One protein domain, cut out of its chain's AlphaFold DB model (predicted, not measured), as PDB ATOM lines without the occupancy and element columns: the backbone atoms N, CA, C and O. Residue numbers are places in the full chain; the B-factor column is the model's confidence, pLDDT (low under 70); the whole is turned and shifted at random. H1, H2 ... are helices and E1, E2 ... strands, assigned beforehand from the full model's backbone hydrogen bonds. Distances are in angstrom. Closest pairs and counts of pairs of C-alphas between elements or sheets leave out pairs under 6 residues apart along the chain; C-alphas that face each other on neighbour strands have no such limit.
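This is residues 180 to 284 of the 286 residues of an uncharacterized protein of Rhodohalobacter mucosus (UniProt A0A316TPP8). A long, thin rod is made by two helices, H1 and H2, set end to end; from the far end of H2 the chain folds back, forms the short helix H3 near the place where H1 gives way to H2, and returns past H1. At the other end of the rod the first residues, with the short strand E1, and the small helix H4 lie near each other. The printed part has 105 residues with four named helices and one named strand, in the order E1, H1, H2, H3, H4; it is mostly helix, though under half of the residues are in named elements. It is only just extended, close to loose, with a radius of gyration of the C-alphas of 19.6 A, and spans 66 by 26 by 21 A.

E1 is residues 187 to 189, beginning at C-alpha 187 (-33.753, -39.930, 41.308). H1, residues 201 to 214, is 19.9 A long, and H2, residues 219 to 239, is 30.3 A long and ends at C-alpha 239 (-29.481, 11.019, 24.363). H3 is residues 256 to 263, 10.3 A, and H4 is residues 280 to 283, ending at C-alpha 283 (-29.967, -45.231, 50.960).

E1 pairs with no named strand, but residues 180 to 181 pair antiparallel with its residues 187 to 188. The closest C-alphas of E1 and H1, Phe 188 and Leu 201, are 5.0 A apart; those of E1 and H4, Phe 188 and Val 280, are 7.2 A apart. H1 and H2 are apart. H2, with residues 219 to 222 alone, only just touches H3, with 3 pairs of C-alphas within 8 A, the closest being Leu 222 and Trp 259 at 7.4 A. Their steep tilt is 59 degrees, the same way. In H1, H2 and H3 every O i to N i+4 pair is within hydrogen-bond range; H4 is too short for such a pair.

The C-alphas of Gly 241 and Gln 284, the two farthest apart, are 66.7 A apart. The printed part has no cut. The H1 to H2 link is tight; the others are long. Residues 248 to 269 and 282 to 284 have pLDDT under 70.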
ATOM      1  N   ASN A 180     -30.012 -40.824  37.194       92.50
ATOM      2  CA  ASN A 180     -30.519 -42.190  37.227       92.50
ATOM      3  C   ASN A 180     -31.485 -42.361  38.407       92.50
ATOM      4  O   ASN A 180     -31.742 -41.420  39.160       92.50
ATOM      5  N   ARG A 181     -32.081 -43.545  38.543       92.12
ATOM      6  CA  ARG A 181     -33.005 -43.877  39.629       92.12
ATOM      7  C   ARG A 181     -32.517 -45.096  40.387       92.12
ATOM      8  O   ARG A 181     -31.996 -46.037  39.795       92.12
ATOM      9  N   THR A 182     -32.706 -45.085  41.700       89.31
ATOM     10  CA  THR A 182     -32.506 -46.280  42.525       89.31
ATOM     11  C   THR A 182     -33.556 -47.346  42.210       89.31
ATOM     12  O   THR A 182     -34.564 -47.070  41.557       89.31
ATOM     13  N   SER A 183     -33.369 -48.556  42.745       86.75
ATOM     14  CA  SER A 183     -34.372 -49.633  42.706       86.75
ATOM     15  C   SER A 183     -35.729 -49.213  43.292       86.75
ATOM     16  O   SER A 183     -36.768 -49.656  42.812       86.75
ATOM     17  N   LYS A 184     -35.728 -48.305  44.276       86.06
ATOM     18  CA  LYS A 184     -36.927 -47.702  44.889       86.06
ATOM     19  C   LYS A 184     -37.485 -46.504  44.101       86.06
ATOM     20  O   LYS A 184     -38.424 -45.856  44.548       86.06
ATOM     21  N   GLY A 185     -36.903 -46.174  42.947       88.75
ATOM     22  CA  GLY A 185     -37.353 -45.090  42.074       88.75
ATOM     23  C   GLY A 185     -36.871 -43.686  42.460       88.75
ATOM     24  O   GLY A 185     -37.303 -42.718  41.835       88.75
ATOM     25  N   VAL A 186     -35.971 -43.550  43.441       90.44
ATOM     26  CA  VAL A 186     -35.460 -42.243  43.895       90.44
ATOM     27  C   VAL A 186     -34.451 -41.700  42.874       90.44
ATOM     28  O   VAL A 186     -33.460 -42.381  42.604       90.44
ATOM     29  N   PRO A 187     -34.667 -40.505  42.290       92.56
ATOM     30  CA  PRO A 187     -33.753 -39.930  41.308       92.56
ATOM     31  C   PRO A 187     -32.489 -39.351  41.957       92.56
ATOM     32  O   PRO A 187     -32.565 -38.665  42.981       92.56
ATOM     33  N   PHE A 188     -31.337 -39.574  41.328       94.00
ATOM     34  CA  PHE A 188     -30.032 -39.100  41.788       94.00
ATOM     35  C   PHE A 188     -29.077 -38.806  40.629       94.00
ATOM     36  O   PHE A 188     -29.301 -39.259  39.507       94.00
ATOM     37  N   ILE A 189     -28.018 -38.048  40.904       93.31
ATOM     38  CA  ILE A 189     -26.985 -37.700  39.926       93.31
ATOM     39  C   ILE A 189     -26.043 -38.893  39.732       93.31
ATOM     40  O   ILE A 189     -25.318 -39.294  40.638       93.31
ATOM     41  N   ASP A 190     -26.050 -39.455  38.529       91.31
ATOM     42  CA  ASP A 190     -25.300 -40.647  38.113       91.31
ATOM     43  C   ASP A 190     -24.252 -40.281  37.054       91.31
ATOM     44  O   ASP A 190     -24.128 -40.919  36.006       91.31
ATOM     45  N   GLU A 191     -23.545 -39.182  37.306       89.44
ATOM     46  CA  GLU A 191     -22.429 -38.715  36.489       89.44
ATOM     47  C   GLU A 191     -21.143 -38.783  37.328       89.44
ATOM     48  O   GLU A 191     -20.999 -37.980  38.248       89.44
ATOM     49  N   PRO A 192     -20.226 -39.738  37.078       87.19
ATOM     50  CA  PRO A 192     -19.036 -39.942  37.912       87.19
ATOM     51  C   PRO A 192     -18.083 -38.747  37.973       87.19
ATOM     52  O   PRO A 192     -17.319 -38.612  38.923       87.19
ATOM     53  N   THR A 193     -18.096 -37.895  36.948       85.88
ATOM     54  CA  THR A 193     -17.265 -36.685  36.886       85.88
ATOM     55  C   THR A 193     -17.908 -35.490  37.586       85.88
ATOM     56  O   THR A 193     -17.252 -34.461  37.746       85.88
ATOM     57  N   SER A 194     -19.174 -35.598  38.002       88.56
ATOM     58  CA  SER A 194     -19.870 -34.524  38.701       88.56
ATOM     59  C   SER A 194     -19.390 -34.400  40.156       88.56
ATOM     60  O   SER A 194     -19.286 -35.417  40.848       88.56
ATOM     61  N   PRO A 195     -19.217 -33.170  40.684       88.62
ATOM     62  CA  PRO A 195     -18.986 -32.951  42.116       88.62
ATOM     63  C   PRO A 195     -20.172 -33.390  42.995       88.62
ATOM     64  O   PRO A 195     -20.035 -33.515  44.209       88.62
ATOM     65  N   TYR A 196     -21.335 -33.649  42.396       91.94
ATOM     66  CA  TYR A 196     -22.567 -34.070  43.062       91.94
ATOM     67  C   TYR A 196     -22.929 -35.531  42.763       91.94
ATOM     68  O   TYR A 196     -24.081 -35.929  42.942       91.94
ATOM     69  N   HIS A 197     -21.976 -36.340  42.290       91.69
ATOM     70  CA  HIS A 197     -22.192 -37.763  42.029       91.69
ATOM     71  C   HIS A 197     -22.794 -38.479  43.251       91.69
ATOM     72  O   HIS A 197     -22.309 -38.329  44.365       91.69
ATOM     73  N   LEU A 198     -23.849 -39.274  43.041       92.69
ATOM     74  CA  LEU A 198     -24.646 -39.955  44.074       92.69
ATOM     75  C   LEU A 198     -25.512 -39.042  44.949       92.69
ATOM     76  O   LEU A 198     -26.187 -39.546  45.845       92.69
ATOM     77  N   MET A 199     -25.568 -37.734  44.699       93.62
ATOM     78  CA  MET A 199     -26.509 -36.858  45.391       93.62
ATOM     79  C   MET A 199     -27.929 -37.094  44.864       93.62
ATOM     80  O   MET A 199     -28.173 -37.143  43.655       93.62
ATOM     81  N   THR A 200     -28.908 -37.210  45.765       93.69
ATOM     82  CA  THR A 200     -30.322 -37.251  45.363       93.69
ATOM     83  C   THR A 200     -30.728 -35.946  44.680       93.69
ATOM     84  O   THR A 200     -30.311 -34.864  45.101       93.69
ATOM     85  N   LEU A 201     -31.667 -36.020  43.740       92.38
ATOM     86  CA  LEU A 201     -32.190 -34.828  43.071       92.38
ATOM     87  C   LEU A 201     -32.914 -33.864  44.031       92.38
ATOM     88  O   LEU A 201     -33.026 -32.677  43.739       92.38
ATOM     89  N   PHE A 202     -33.418 -34.369  45.161       91.75
ATOM     90  CA  PHE A 202     -34.046 -33.560  46.207       91.75
ATOM     91  C   PHE A 202     -33.042 -32.591  46.851       91.75
ATOM     92  O   PHE A 202     -33.212 -31.380  46.720       91.75
ATOM     93  N   HIS A 203     -31.970 -33.120  47.453       92.31
ATOM     94  CA  HIS A 203     -30.909 -32.311  48.066       92.31
ATOM     95  C   HIS A 203     -30.233 -31.392  47.043       92.31
ATOM     96  O   HIS A 203     -29.997 -30.220  47.329       92.31
ATOM     97  N   TYR A 204     -30.014 -31.888  45.819       93.56
ATOM     98  CA  TYR A 204     -29.451 -31.076  44.746       93.56
ATOM     99  C   TYR A 204     -30.310 -29.839  44.452       93.56
ATOM    100  O   TYR A 204     -29.793 -28.732  44.393       93.56
ATOM    101  N   LYS A 205     -31.636 -29.991  44.340       90.88
ATOM    102  CA  LYS A 205     -32.537 -28.854  44.088       90.88
ATOM    103  C   LYS A 205     -32.569 -27.849  45.237       90.88
ATOM    104  O   LYS A 205     -32.611 -26.654  44.971       90.88
ATOM    105  N   GLN A 206     -32.531 -28.311  46.486       91.00
ATOM    106  CA  GLN A 206     -32.463 -27.414  47.643       91.00
ATOM    107  C   GLN A 206     -31.178 -26.581  47.628       91.00
ATOM    108  O   GLN A 206     -31.229 -25.362  47.792       91.00
ATOM    109  N   MET A 207     -30.042 -27.229  47.362       91.88
ATOM    110  CA  MET A 207     -28.749 -26.569  47.199       91.88
ATOM    111  C   MET A 207     -28.768 -25.578  46.027       91.88
ATOM    112  O   MET A 207     -28.369 -24.429  46.194       91.88
ATOM    113  N   SER A 208     -29.300 -25.980  44.868       89.31
ATOM    114  CA  SER A 208     -29.480 -25.109  43.703       89.31
ATOM    115  C   SER A 208     -30.317 -23.869  44.017       89.31
ATOM    116  O   SER A 208     -29.990 -22.767  43.584       89.31
ATOM    117  N   ASP A 209     -31.420 -24.023  44.753       87.44
ATOM    118  CA  ASP A 209     -32.295 -22.908  45.122       87.44
ATOM    119  C   ASP A 209     -31.610 -21.934  46.089       87.44
ATOM    120  O   ASP A 209     -31.744 -20.718  45.921       87.44
ATOM    121  N   ALA A 210     -30.829 -22.446  47.045       87.81
ATOM    122  CA  ALA A 210     -30.006 -21.626  47.931       87.81
ATOM    123  C   ALA A 210     -28.921 -20.865  47.151       87.81
ATOM    124  O   ALA A 210     -28.823 -19.643  47.275       87.81
ATOM    125  N   TRP A 211     -28.190 -21.563  46.278       86.44
ATOM    126  CA  TRP A 211     -27.141 -20.983  45.439       86.44
ATOM    127  C   TRP A 211     -27.684 -19.880  44.522       86.44
ATOM    128  O   TRP A 211     -27.126 -18.784  44.461       86.44
ATOM    129  N   LYS A 212     -28.842 -20.105  43.881       85.44
ATOM    130  CA  LYS A 212     -29.519 -19.077  43.070       85.44
ATOM    131  C   LYS A 212     -29.897 -17.845  43.883       85.44
ATOM    132  O   LYS A 212     -29.856 -16.738  43.355       85.44
ATOM    133  N   LYS A 213     -30.317 -18.017  45.138       85.12
ATOM    134  CA  LYS A 213     -30.688 -16.895  46.007       85.12
ATOM    135  C   LYS A 213     -29.466 -16.056  46.378       85.12
ATOM    136  O   LYS A 213     -29.556 -14.834  46.314       85.12
ATOM    137  N   GLU A 214     -28.359 -16.704  46.725       84.00
ATOM    138  CA  GLU A 214     -27.079 -16.058  47.043       84.00
ATOM    139  C   GLU A 214     -26.546 -15.232  45.865       84.00
ATOM    140  O   GLU A 214     -26.141 -14.088  46.044       84.00
ATOM    141  N   HIS A 215     -26.662 -15.762  44.649       80.06
ATOM    142  CA  HIS A 215     -26.159 -15.119  43.432       80.06
ATOM    143  C   HIS A 215     -27.185 -14.197  42.751       80.06
ATOM    144  O   HIS A 215     -27.003 -13.792  41.606       80.06
ATOM    145  N   GLY A 216     -28.303 -13.871  43.410       78.88
ATOM    146  CA  GLY A 216     -29.307 -12.963  42.844       78.88
ATOM    147  C   GLY A 216     -30.027 -13.503  41.598       78.88
ATOM    148  O   GLY A 216     -30.707 -12.754  40.903       78.88
ATOM    149  N   LEU A 217     -29.973 -14.809  41.334       78.00
ATOM    150  CA  LEU A 217     -30.637 -15.487  40.210       78.00
ATOM    151  C   LEU A 217     -32.108 -15.821  40.515       78.00
ATOM    152  O   LEU A 217     -32.681 -16.794  40.018       78.00
ATOM    153  N   THR A 218     -32.748 -15.017  41.362       77.56
ATOM    154  CA  THR A 218     -34.181 -15.139  41.638       77.56
ATOM    155  C   THR A 218     -34.979 -14.422  40.557       77.56
ATOM    156  O   THR A 218     -34.538 -13.424  39.990       77.56
ATOM    157  N   ARG A 219     -36.206 -14.883  40.285       73.44
ATOM    158  CA  ARG A 219     -37.076 -14.250  39.278       73.44
ATOM    159  C   ARG A 219     -37.288 -12.754  39.541       73.44
ATOM    160  O   ARG A 219     -37.341 -11.976  38.600       73.44
ATOM    161  N   GLN A 220     -37.411 -12.360  40.808       78.19
ATOM    162  CA  GLN A 220     -37.601 -10.961  41.192       78.19
ATOM    163  C   GLN A 220     -36.352 -10.120  40.912       78.19
ATOM    164  O   GLN A 220     -36.466  -9.071  40.288       78.19
ATOM    165  N   ALA A 221     -35.172 -10.600  41.309       78.19
ATOM    166  CA  ALA A 221     -33.911  -9.906  41.059       78.19
ATOM    167  C   ALA A 221     -33.615  -9.775  39.555       78.19
ATOM    168  O   ALA A 221     -33.291  -8.687  39.089       78.19
ATOM    169  N   LEU A 222     -33.843 -10.836  38.773       75.00
ATOM    170  CA  LEU A 222     -33.679 -10.790  37.318       75.00
ATOM    171  C   LEU A 222     -34.686  -9.852  36.635       75.00
ATOM    172  O   LEU A 222     -34.324  -9.137  35.707       75.00
ATOM    173  N   ASN A 223     -35.939  -9.806  37.105       77.50
ATOM    174  CA  ASN A 223     -36.937  -8.858  36.595       77.50
ATOM    175  C   ASN A 223     -36.554  -7.402  36.879       77.50
ATOM    176  O   ASN A 223     -36.746  -6.548  36.013       77.50
ATOM    177  N   ASN A 224     -36.036  -7.127  38.079       81.44
ATOM    178  CA  ASN A 224     -35.557  -5.797  38.449       81.44
ATOM    179  C   ASN A 224     -34.376  -5.398  37.562       81.44
ATOM    180  O   ASN A 224     -34.414  -4.340  36.945       81.44
ATOM    181  N   ARG A 225     -33.408  -6.298  37.377       77.88
ATOM    182  CA  ARG A 225     -32.235  -6.048  36.534       77.88
ATOM    183  C   ARG A 225     -32.584  -5.846  35.060       77.88
ATOM    184  O   ARG A 225     -32.059  -4.954  34.404       77.88
ATOM    185  N   GLN A 226     -33.543  -6.611  34.539       75.69
ATOM    186  CA  GLN A 226     -34.078  -6.397  33.193       75.69
ATOM    187  C   GLN A 226     -34.756  -5.030  33.048       75.69
ATOM    188  O   GLN A 226     -34.708  -4.432  31.971       75.69
ATOM    189  N   ARG A 227     -35.423  -4.548  34.103       80.31
ATOM    190  CA  ARG A 227     -36.031  -3.217  34.124       80.31
ATOM    191  C   ARG A 227     -34.956  -2.132  34.127       80.31
ATOM    192  O   ARG A 227     -35.024  -1.258  33.274       80.31
ATOM    193  N   GLU A 228     -33.945  -2.252  34.982       82.62
ATOM    194  CA  GLU A 228     -32.796  -1.335  35.042       82.62
ATOM    195  C   GLU A 228     -32.092  -1.227  33.680       82.62
ATOM    196  O   GLU A 228     -31.965  -0.133  33.139       82.62
ATOM    197  N   TRP A 229     -31.750  -2.354  33.044       79.81
ATOM    198  CA  TRP A 229     -31.162  -2.353  31.697       79.81
ATOM    199  C   TRP A 229     -32.065  -1.722  30.639       79.81
ATOM    200  O   TRP A 229     -31.586  -1.095  29.694       79.81
ATOM    201  N   HIS A 230     -33.380  -1.914  30.742       79.75
ATOM    202  CA  HIS A 230     -34.304  -1.273  29.819       79.75
ATOM    203  C   HIS A 230     -34.330   0.245  30.028       79.75
ATOM    204  O   HIS A 230     -34.243   0.979  29.048       79.75
ATOM    205  N   GLU A 231     -34.380   0.710  31.275       84.12
ATOM    206  CA  GLU A 231     -34.323   2.133  31.628       84.12
ATOM    207  C   GLU A 231     -33.010   2.783  31.169       84.12
ATOM    208  O   GLU A 231     -33.030   3.871  30.597       84.12
ATOM    209  N   GLU A 232     -31.869   2.108  31.335       85.19
ATOM    210  CA  GLU A 232     -30.570   2.561  30.819       85.19
ATOM    211  C   GLU A 232     -30.566   2.685  29.294       85.19
ATOM    212  O   GLU A 232     -30.089   3.681  28.744       85.19
ATOM    213  N   ARG A 233     -31.136   1.699  28.589       81.38
ATOM    214  CA  ARG A 233     -31.258   1.743  27.127       81.38
ATOM    215  C   ARG A 233     -32.163   2.873  26.657       81.38
ATOM    216  O   ARG A 233     -31.839   3.493  25.651       81.38
ATOM    217  N   VAL A 234     -33.267   3.131  27.360       83.44
ATOM    218  CA  VAL A 234     -34.166   4.256  27.065       83.44
ATOM    219  C   VAL A 234     -33.423   5.577  27.248       83.44
ATOM    220  O   VAL A 234     -33.371   6.355  26.303       83.44
ATOM    221  N   LYS A 235     -32.744   5.784  28.385       85.69
ATOM    222  CA  LYS A 235     -31.938   6.995  28.634       85.69
ATOM    223  C   LYS A 235     -30.866   7.213  27.565       85.69
ATOM    224  O   LYS A 235     -30.674   8.329  27.093       85.69
ATOM    225  N   LYS A 236     -30.165   6.148  27.166       86.88
ATOM    226  CA  LYS A 236     -29.142   6.216  26.115       86.88
ATOM    227  C   LYS A 236     -29.747   6.559  24.751       86.88
ATOM    228  O   LYS A 236     -29.211   7.394  24.035       86.88
ATOM    229  N   ALA A 237     -30.879   5.958  24.406       83.19
ATOM    230  CA  ALA A 237     -31.559   6.245  23.150       83.19
ATOM    231  C   ALA A 237     -32.143   7.663  23.103       83.19
ATOM    232  O   ALA A 237     -32.068   8.303  22.060       83.19
ATOM    233  N   GLU A 238     -32.645   8.182  24.228       83.44
ATOM    234  CA  GLU A 238     -33.063   9.583  24.367       83.44
ATOM    235  C   GLU A 238     -31.895  10.545  24.109       83.44
ATOM    236  O   GLU A 238     -32.057  11.520  23.379       83.44
ATOM    237  N   GLN A 239     -30.702  10.245  24.637       84.25
ATOM    238  CA  GLN A 239     -29.481  11.019  24.363       84.25
ATOM    239  C   GLN A 239     -29.041  10.930  22.894       84.25
ATOM    240  O   GLN A 239     -28.529  11.901  22.342       84.25
ATOM    241  N   GLU A 240     -29.245   9.778  22.257       86.81
ATOM    242  CA  GLU A 240     -28.865   9.512  20.865       86.81
ATOM    243  C   GLU A 240     -29.965   9.895  19.849       86.81
ATOM    244  O   GLU A 240     -29.770   9.727  18.646       86.81
ATOM    245  N   GLY A 241     -31.120  10.404  20.302       82.56
ATOM    246  CA  GLY A 241     -32.260  10.753  19.444       82.56
ATOM    247  C   GLY A 241     -32.900   9.552  18.730       82.56
ATOM    248  O   GLY A 241     -33.512   9.708  17.673       82.56
ATOM    249  N   THR A 242     -32.738   8.346  19.274       80.62
ATOM    250  CA  THR A 242     -33.241   7.091  18.704       80.62
ATOM    251  C   THR A 242     -34.398   6.519  19.529       80.62
ATOM    252  O   THR A 242     -34.664   6.946  20.649       80.62
ATOM    253  N   HIS A 243     -35.130   5.548  18.971       77.69
ATOM    254  CA  HIS A 243     -36.255   4.902  19.651       77.69
ATOM    255  C   HIS A 243     -35.916   3.465  20.071       77.69
ATOM    256  O   HIS A 243     -35.438   2.667  19.260       77.69
ATOM    257  N   VAL A 244     -36.216   3.114  21.327       74.44
ATOM    258  CA  VAL A 244     -36.140   1.734  21.835       74.44
ATOM    259  C   VAL A 244     -37.540   1.120  21.833       74.44
ATOM    260  O   VAL A 244     -38.473   1.764  22.312       74.44
ATOM    261  N   PRO A 245     -37.707  -0.131  21.366       71.06
ATOM    262  CA  PRO A 245     -38.964  -0.860  21.514       71.06
ATOM    263  C   PRO A 245     -39.421  -0.923  22.979       71.06
ATOM    264  O   PRO A 245     -38.585  -0.991  23.879       71.06
ATOM    265  N   GLY A 246     -40.737  -0.965  23.212       70.25
ATOM    266  CA  GLY A 246     -41.318  -1.041  24.557       70.25
ATOM    267  C   GLY A 246     -40.853  -2.254  25.377       70.25
ATOM    268  O   GLY A 246     -40.400  -3.262  24.828       70.25
ATOM    269  N   TYR A 247     -40.965  -2.150  26.706       72.19
ATOM    270  CA  TYR A 247     -40.484  -3.165  27.648       72.19
ATOM    271  C   TYR A 247     -41.029  -4.565  27.303       72.19
ATOM    272  O   TYR A 247     -42.246  -4.761  27.312       72.19
ATOM    273  N   PRO A 248     -40.165  -5.566  27.046       61.06
ATOM    274  CA  PRO A 248     -40.585  -6.862  26.502       61.06
ATOM    275  C   PRO A 248     -41.329  -7.779  27.498       61.06
ATOM    276  O   PRO A 248     -41.551  -8.951  27.199       61.06
ATOM    277  N   GLY A 249     -41.744  -7.273  28.665       64.44
ATOM    278  CA  GLY A 249     -42.328  -8.072  29.742       64.44
ATOM    279  C   GLY A 249     -41.266  -8.838  30.541       64.44
ATOM    280  O   GLY A 249     -40.132  -9.020  30.096       64.44
ATOM    281  N   GLY A 250     -41.621  -9.233  31.770       62.75
ATOM    282  CA  GLY A 250     -40.676  -9.824  32.727       62.75
ATOM    283  C   GLY A 250     -40.108 -11.186  32.307       62.75
ATOM    284  O   GLY A 250     -40.638 -11.865  31.428       62.75
ATOM    285  N   VAL A 251     -39.055 -11.620  32.999       62.00
ATOM    286  CA  VAL A 251     -38.363 -12.895  32.796       62.00
ATOM    287  C   VAL A 251     -39.312 -14.067  33.071       62.00
ATOM    288  O   VAL A 251     -39.840 -14.253  34.180       62.00
ATOM    289  N   ASP A 252     -39.536 -14.887  32.045       62.62
ATOM    290  CA  ASP A 252     -40.236 -16.159  32.171       62.62
ATOM    291  C   ASP A 252     -39.290 -17.257  32.695       62.62
ATOM    292  O   ASP A 252     -38.067 -17.112  32.748       62.62
ATOM    293  N   ARG A 253     -39.846 -18.402  33.107       57.41
ATOM    294  CA  ARG A 253     -39.043 -19.514  33.653       57.41
ATOM    295  C   ARG A 253     -38.015 -20.050  32.644       57.41
ATOM    296  O   ARG A 253     -37.005 -20.615  33.048       57.41
ATOM    297  N   LYS A 254     -38.268 -19.859  31.342       58.00
ATOM    298  CA  LYS A 254     -37.361 -20.205  30.242       58.00
ATOM    299  C   LYS A 254     -36.355 -19.092  29.924       58.00
ATOM    300  O   LYS A 254     -35.459 -19.340  29.137       58.00
ATOM    301  N   GLY A 255     -36.466 -17.901  30.495       59.56
ATOM    302  CA  GLY A 255     -35.527 -16.796  30.325       59.56
ATOM    303  C   GLY A 255     -34.410 -16.822  31.362       59.56
ATOM    304  O   GLY A 255     -33.315 -16.355  31.076       59.56
ATOM    305  N   LEU A 256     -34.651 -17.440  32.523       62.22
ATOM    306  CA  LEU A 256     -33.687 -17.587  33.621       62.22
ATOM    307  C   LEU A 256     -32.315 -18.120  33.175       62.22
ATOM    308  O   LEU A 256     -31.304 -17.575  33.594       62.22
ATOM    309  N   TRP A 257     -32.258 -19.118  32.285       60.16
ATOM    310  CA  TRP A 257     -30.978 -19.644  31.781       60.16
ATOM    311  C   TRP A 257     -30.254 -18.663  30.850       60.16
ATOM    312  O   TRP A 257     -29.029 -18.637  30.822       60.16
ATOM    313  N   ARG A 258     -30.993 -17.830  30.102       64.00
ATOM    314  CA  ARG A 258     -30.391 -16.786  29.257       64.00
ATOM    315  C   ARG A 258     -29.739 -15.720  30.120       64.00
ATOM    316  O   ARG A 258     -28.659 -15.271  29.784       64.00
ATOM    317  N   TRP A 259     -30.377 -15.362  31.231       64.88
ATOM    318  CA  TRP A 259     -29.821 -14.429  32.207       64.88
ATOM    319  C   TRP A 259     -28.655 -15.029  32.983       64.88
ATOM    320  O   TRP A 259     -27.632 -14.372  33.112       64.88
ATOM    321  N   ALA A 260     -28.758 -16.292  33.407       62.41
ATOM    322  CA  ALA A 260     -27.638 -17.015  33.999       62.41
ATOM    323  C   ALA A 260     -26.426 -17.011  33.052       62.41
ATOM    324  O   ALA A 260     -25.331 -16.693  33.477       62.41
ATOM    325  N   LYS A 261     -26.613 -17.214  31.746       63.34
ATOM    326  CA  LYS A 261     -25.519 -17.114  30.771       63.34
ATOM    327  C   LYS A 261     -24.805 -15.748  30.756       63.34
ATOM    328  O   LYS A 261     -23.603 -15.722  30.542       63.34
ATOM    329  N   PHE A 262     -25.518 -14.639  30.963       60.00
ATOM    330  CA  PHE A 262     -24.925 -13.290  30.974       60.00
ATOM    331  C   PHE A 262     -24.324 -12.898  32.328       60.00
ATOM    332  O   PHE A 262     -23.363 -12.143  32.370       60.00
ATOM    333  N   GLU A 263     -24.902 -13.389  33.422       63.22
ATOM    334  CA  GLU A 263     -24.513 -13.025  34.790       63.22
ATOM    335  C   GLU A 263     -23.511 -14.003  35.413       63.22
ATOM    336  O   GLU A 263     -22.788 -13.636  36.333       63.22
ATOM    337  N   CYS A 264     -23.468 -15.246  34.916       57.62
ATOM    338  CA  CYS A 264     -22.665 -16.337  35.470       57.62
ATOM    339  C   CYS A 264     -21.339 -16.586  34.753       57.62
ATOM    340  O   CYS A 264     -20.625 -17.506  35.155       57.62
ATOM    341  N   GLU A 265     -20.989 -15.817  33.714       52.38
ATOM    342  CA  GLU A 265     -19.639 -15.870  33.143       52.38
ATOM    343  C   GLU A 265     -18.624 -15.491  34.237       52.38
ATOM    344  O   GLU A 265     -18.464 -14.326  34.587       52.38
ATOM    345  N   GLY A 266     -17.961 -16.503  34.807       51.94
ATOM    346  CA  GLY A 266     -16.978 -16.334  35.877       51.94
ATOM    347  C   GLY A 266     -17.504 -16.476  37.309       51.94
ATOM    348  O   GLY A 266     -16.796 -16.053  38.224       51.94
ATOM    349  N   TYR A 267     -18.690 -17.060  37.548       54.94
ATOM    350  CA  TYR A 267     -19.096 -17.348  38.932       54.94
ATOM    351  C   TYR A 267     -18.140 -18.341  39.622       54.94
ATOM    352  O   TYR A 267     -17.621 -19.256  38.975       54.94
ATOM    353  N   PRO A 268     -17.895 -18.144  40.931       52.56
ATOM    354  CA  PRO A 268     -16.940 -18.921  41.704       52.56
ATOM    355  C   PRO A 268     -17.442 -20.348  41.962       52.56
ATOM    356  O   PRO A 268     -18.573 -20.705  41.643       52.56
ATOM    357  N   GLU A 269     -16.534 -21.150  42.517       66.38
ATOM    358  CA  GLU A 269     -16.632 -22.575  42.842       66.38
ATOM    359  C   GLU A 269     -18.051 -23.105  43.126       66.38
ATOM    360  O   GLU A 269     -18.853 -22.517  43.853       66.38
ATOM    361  N   ASN A 270     -18.338 -24.283  42.569       75.25
ATOM    362  CA  ASN A 270     -19.569 -25.032  42.815       75.25
ATOM    363  C   ASN A 270     -19.835 -25.199  44.329       75.25
ATOM    364  O   ASN A 270     -18.903 -25.538  45.060       75.25
ATOM    365  N   PRO A 271     -21.081 -25.006  44.814       80.19
ATOM    366  CA  PRO A 271     -21.399 -25.156  46.229       80.19
ATOM    367  C   PRO A 271     -21.056 -26.555  46.748       80.19
ATOM    368  O   PRO A 271     -21.179 -27.558  46.049       80.19
ATOM    369  N   ASN A 272     -20.660 -26.621  48.017       83.88
ATOM    370  CA  ASN A 272     -20.448 -27.888  48.704       83.88
ATOM    371  C   ASN A 272     -21.772 -28.632  48.925       83.88
ATOM    372  O   ASN A 272     -22.855 -28.042  48.924       83.88
ATOM    373  N   TRP A 273     -21.674 -29.937  49.184       83.25
ATOM    374  CA  TRP A 273     -22.828 -30.752  49.555       83.25
ATOM    375  C   TRP A 273     -23.557 -30.174  50.779       83.25
ATOM    376  O   TRP A 273     -22.897 -29.741  51.733       83.25
ATOM    377  N   PRO A 274     -24.905 -30.206  50.805       83.44
ATOM    378  CA  PRO A 274     -25.656 -29.928  52.023       83.44
ATOM    379  C   PRO A 274     -25.193 -30.843  53.162       83.44
ATOM    380  O   PRO A 274     -24.950 -32.027  52.945       83.44
ATOM    381  N   LYS A 275     -25.069 -30.307  54.383       81.38
ATOM    382  CA  LYS A 275     -24.536 -31.051  55.545       81.38
ATOM    383  C   LYS A 275     -25.366 -32.289  55.914       81.38
ATOM    384  O   LYS A 275     -24.856 -33.197  56.559       81.38
ATOM    385  N   ASP A 276     -26.638 -32.294  55.543       83.56
ATOM    386  CA  ASP A 276     -27.618 -33.358  55.738       83.56
ATOM    387  C   ASP A 276     -27.717 -34.327  54.546       83.56
ATOM    388  O   ASP A 276     -28.317 -35.397  54.672       83.56
ATOM    389  N   ALA A 277     -27.105 -33.994  53.404       81.12
ATOM    390  CA  ALA A 277     -27.119 -34.848  52.226       81.12
ATOM    391  C   ALA A 277     -26.173 -36.043  52.407       81.12
ATOM    392  O   ALA A 277     -24.976 -35.889  52.638       81.12
ATOM    393  N   LYS A 278     -26.721 -37.246  52.226       81.50
ATOM    394  CA  LYS A 278     -25.965 -38.502  52.182       81.50
ATOM    395  C   LYS A 278     -25.927 -39.064  50.763       81.50
ATOM    396  O   LYS A 278     -26.907 -38.895  50.023       81.50
ATOM    397  N   PRO A 279     -24.831 -39.728  50.358       82.94
ATOM    398  CA  PRO A 279     -24.764 -40.378  49.061       82.94
ATOM    399  C   PRO A 279     -25.800 -41.501  48.978       82.94
ATOM    400  O   PRO A 279     -26.087 -42.207  49.942       82.94
ATOM    401  N   VAL A 280     -26.366 -41.688  47.792       82.69
ATOM    402  CA  VAL A 280     -27.459 -42.643  47.556       82.69
ATOM    403  C   VAL A 280     -27.061 -44.102  47.792       82.69
ATOM    404  O   VAL A 280     -27.935 -44.936  48.023       82.69
ATOM    405  N   THR A 281     -25.766 -44.418  47.795       75.75
ATOM    406  CA  THR A 281     -25.249 -45.729  48.218       75.75
ATOM    407  C   THR A 281     -25.663 -46.078  49.648       75.75
ATOM    408  O   THR A 281     -26.008 -47.222  49.908       75.75
ATOM    409  N   GLU A 282     -25.764 -45.090  50.541       66.62
ATOM    410  CA  GLU A 282     -26.215 -45.277  51.929       66.62
ATOM    411  C   GLU A 282     -27.745 -45.404  52.056       66.62
ATOM    412  O   GLU A 282     -28.258 -45.801  53.098       66.62
ATOM    413  N   LEU A 283     -28.503 -45.089  50.999       58.06
ATOM    414  CA  LEU A 283     -29.967 -45.231  50.960       58.06
ATOM    415  C   LEU A 283     -30.417 -46.611  50.446       58.06
ATOM    416  O   LEU A 283     -31.614 -46.918  50.481       58.06
ATOM    417  N   GLN A 284     -29.486 -47.423  49.930       54.91
ATOM    418  CA  GLN A 284     -29.750 -48.783  49.446       54.91
ATOM    419  C   GLN A 284     -29.601 -49.854  50.541       54.91
ATOM    420  O   GLN A 284     -30.099 -50.959  50.344       54.91
TER     421      GLN A 284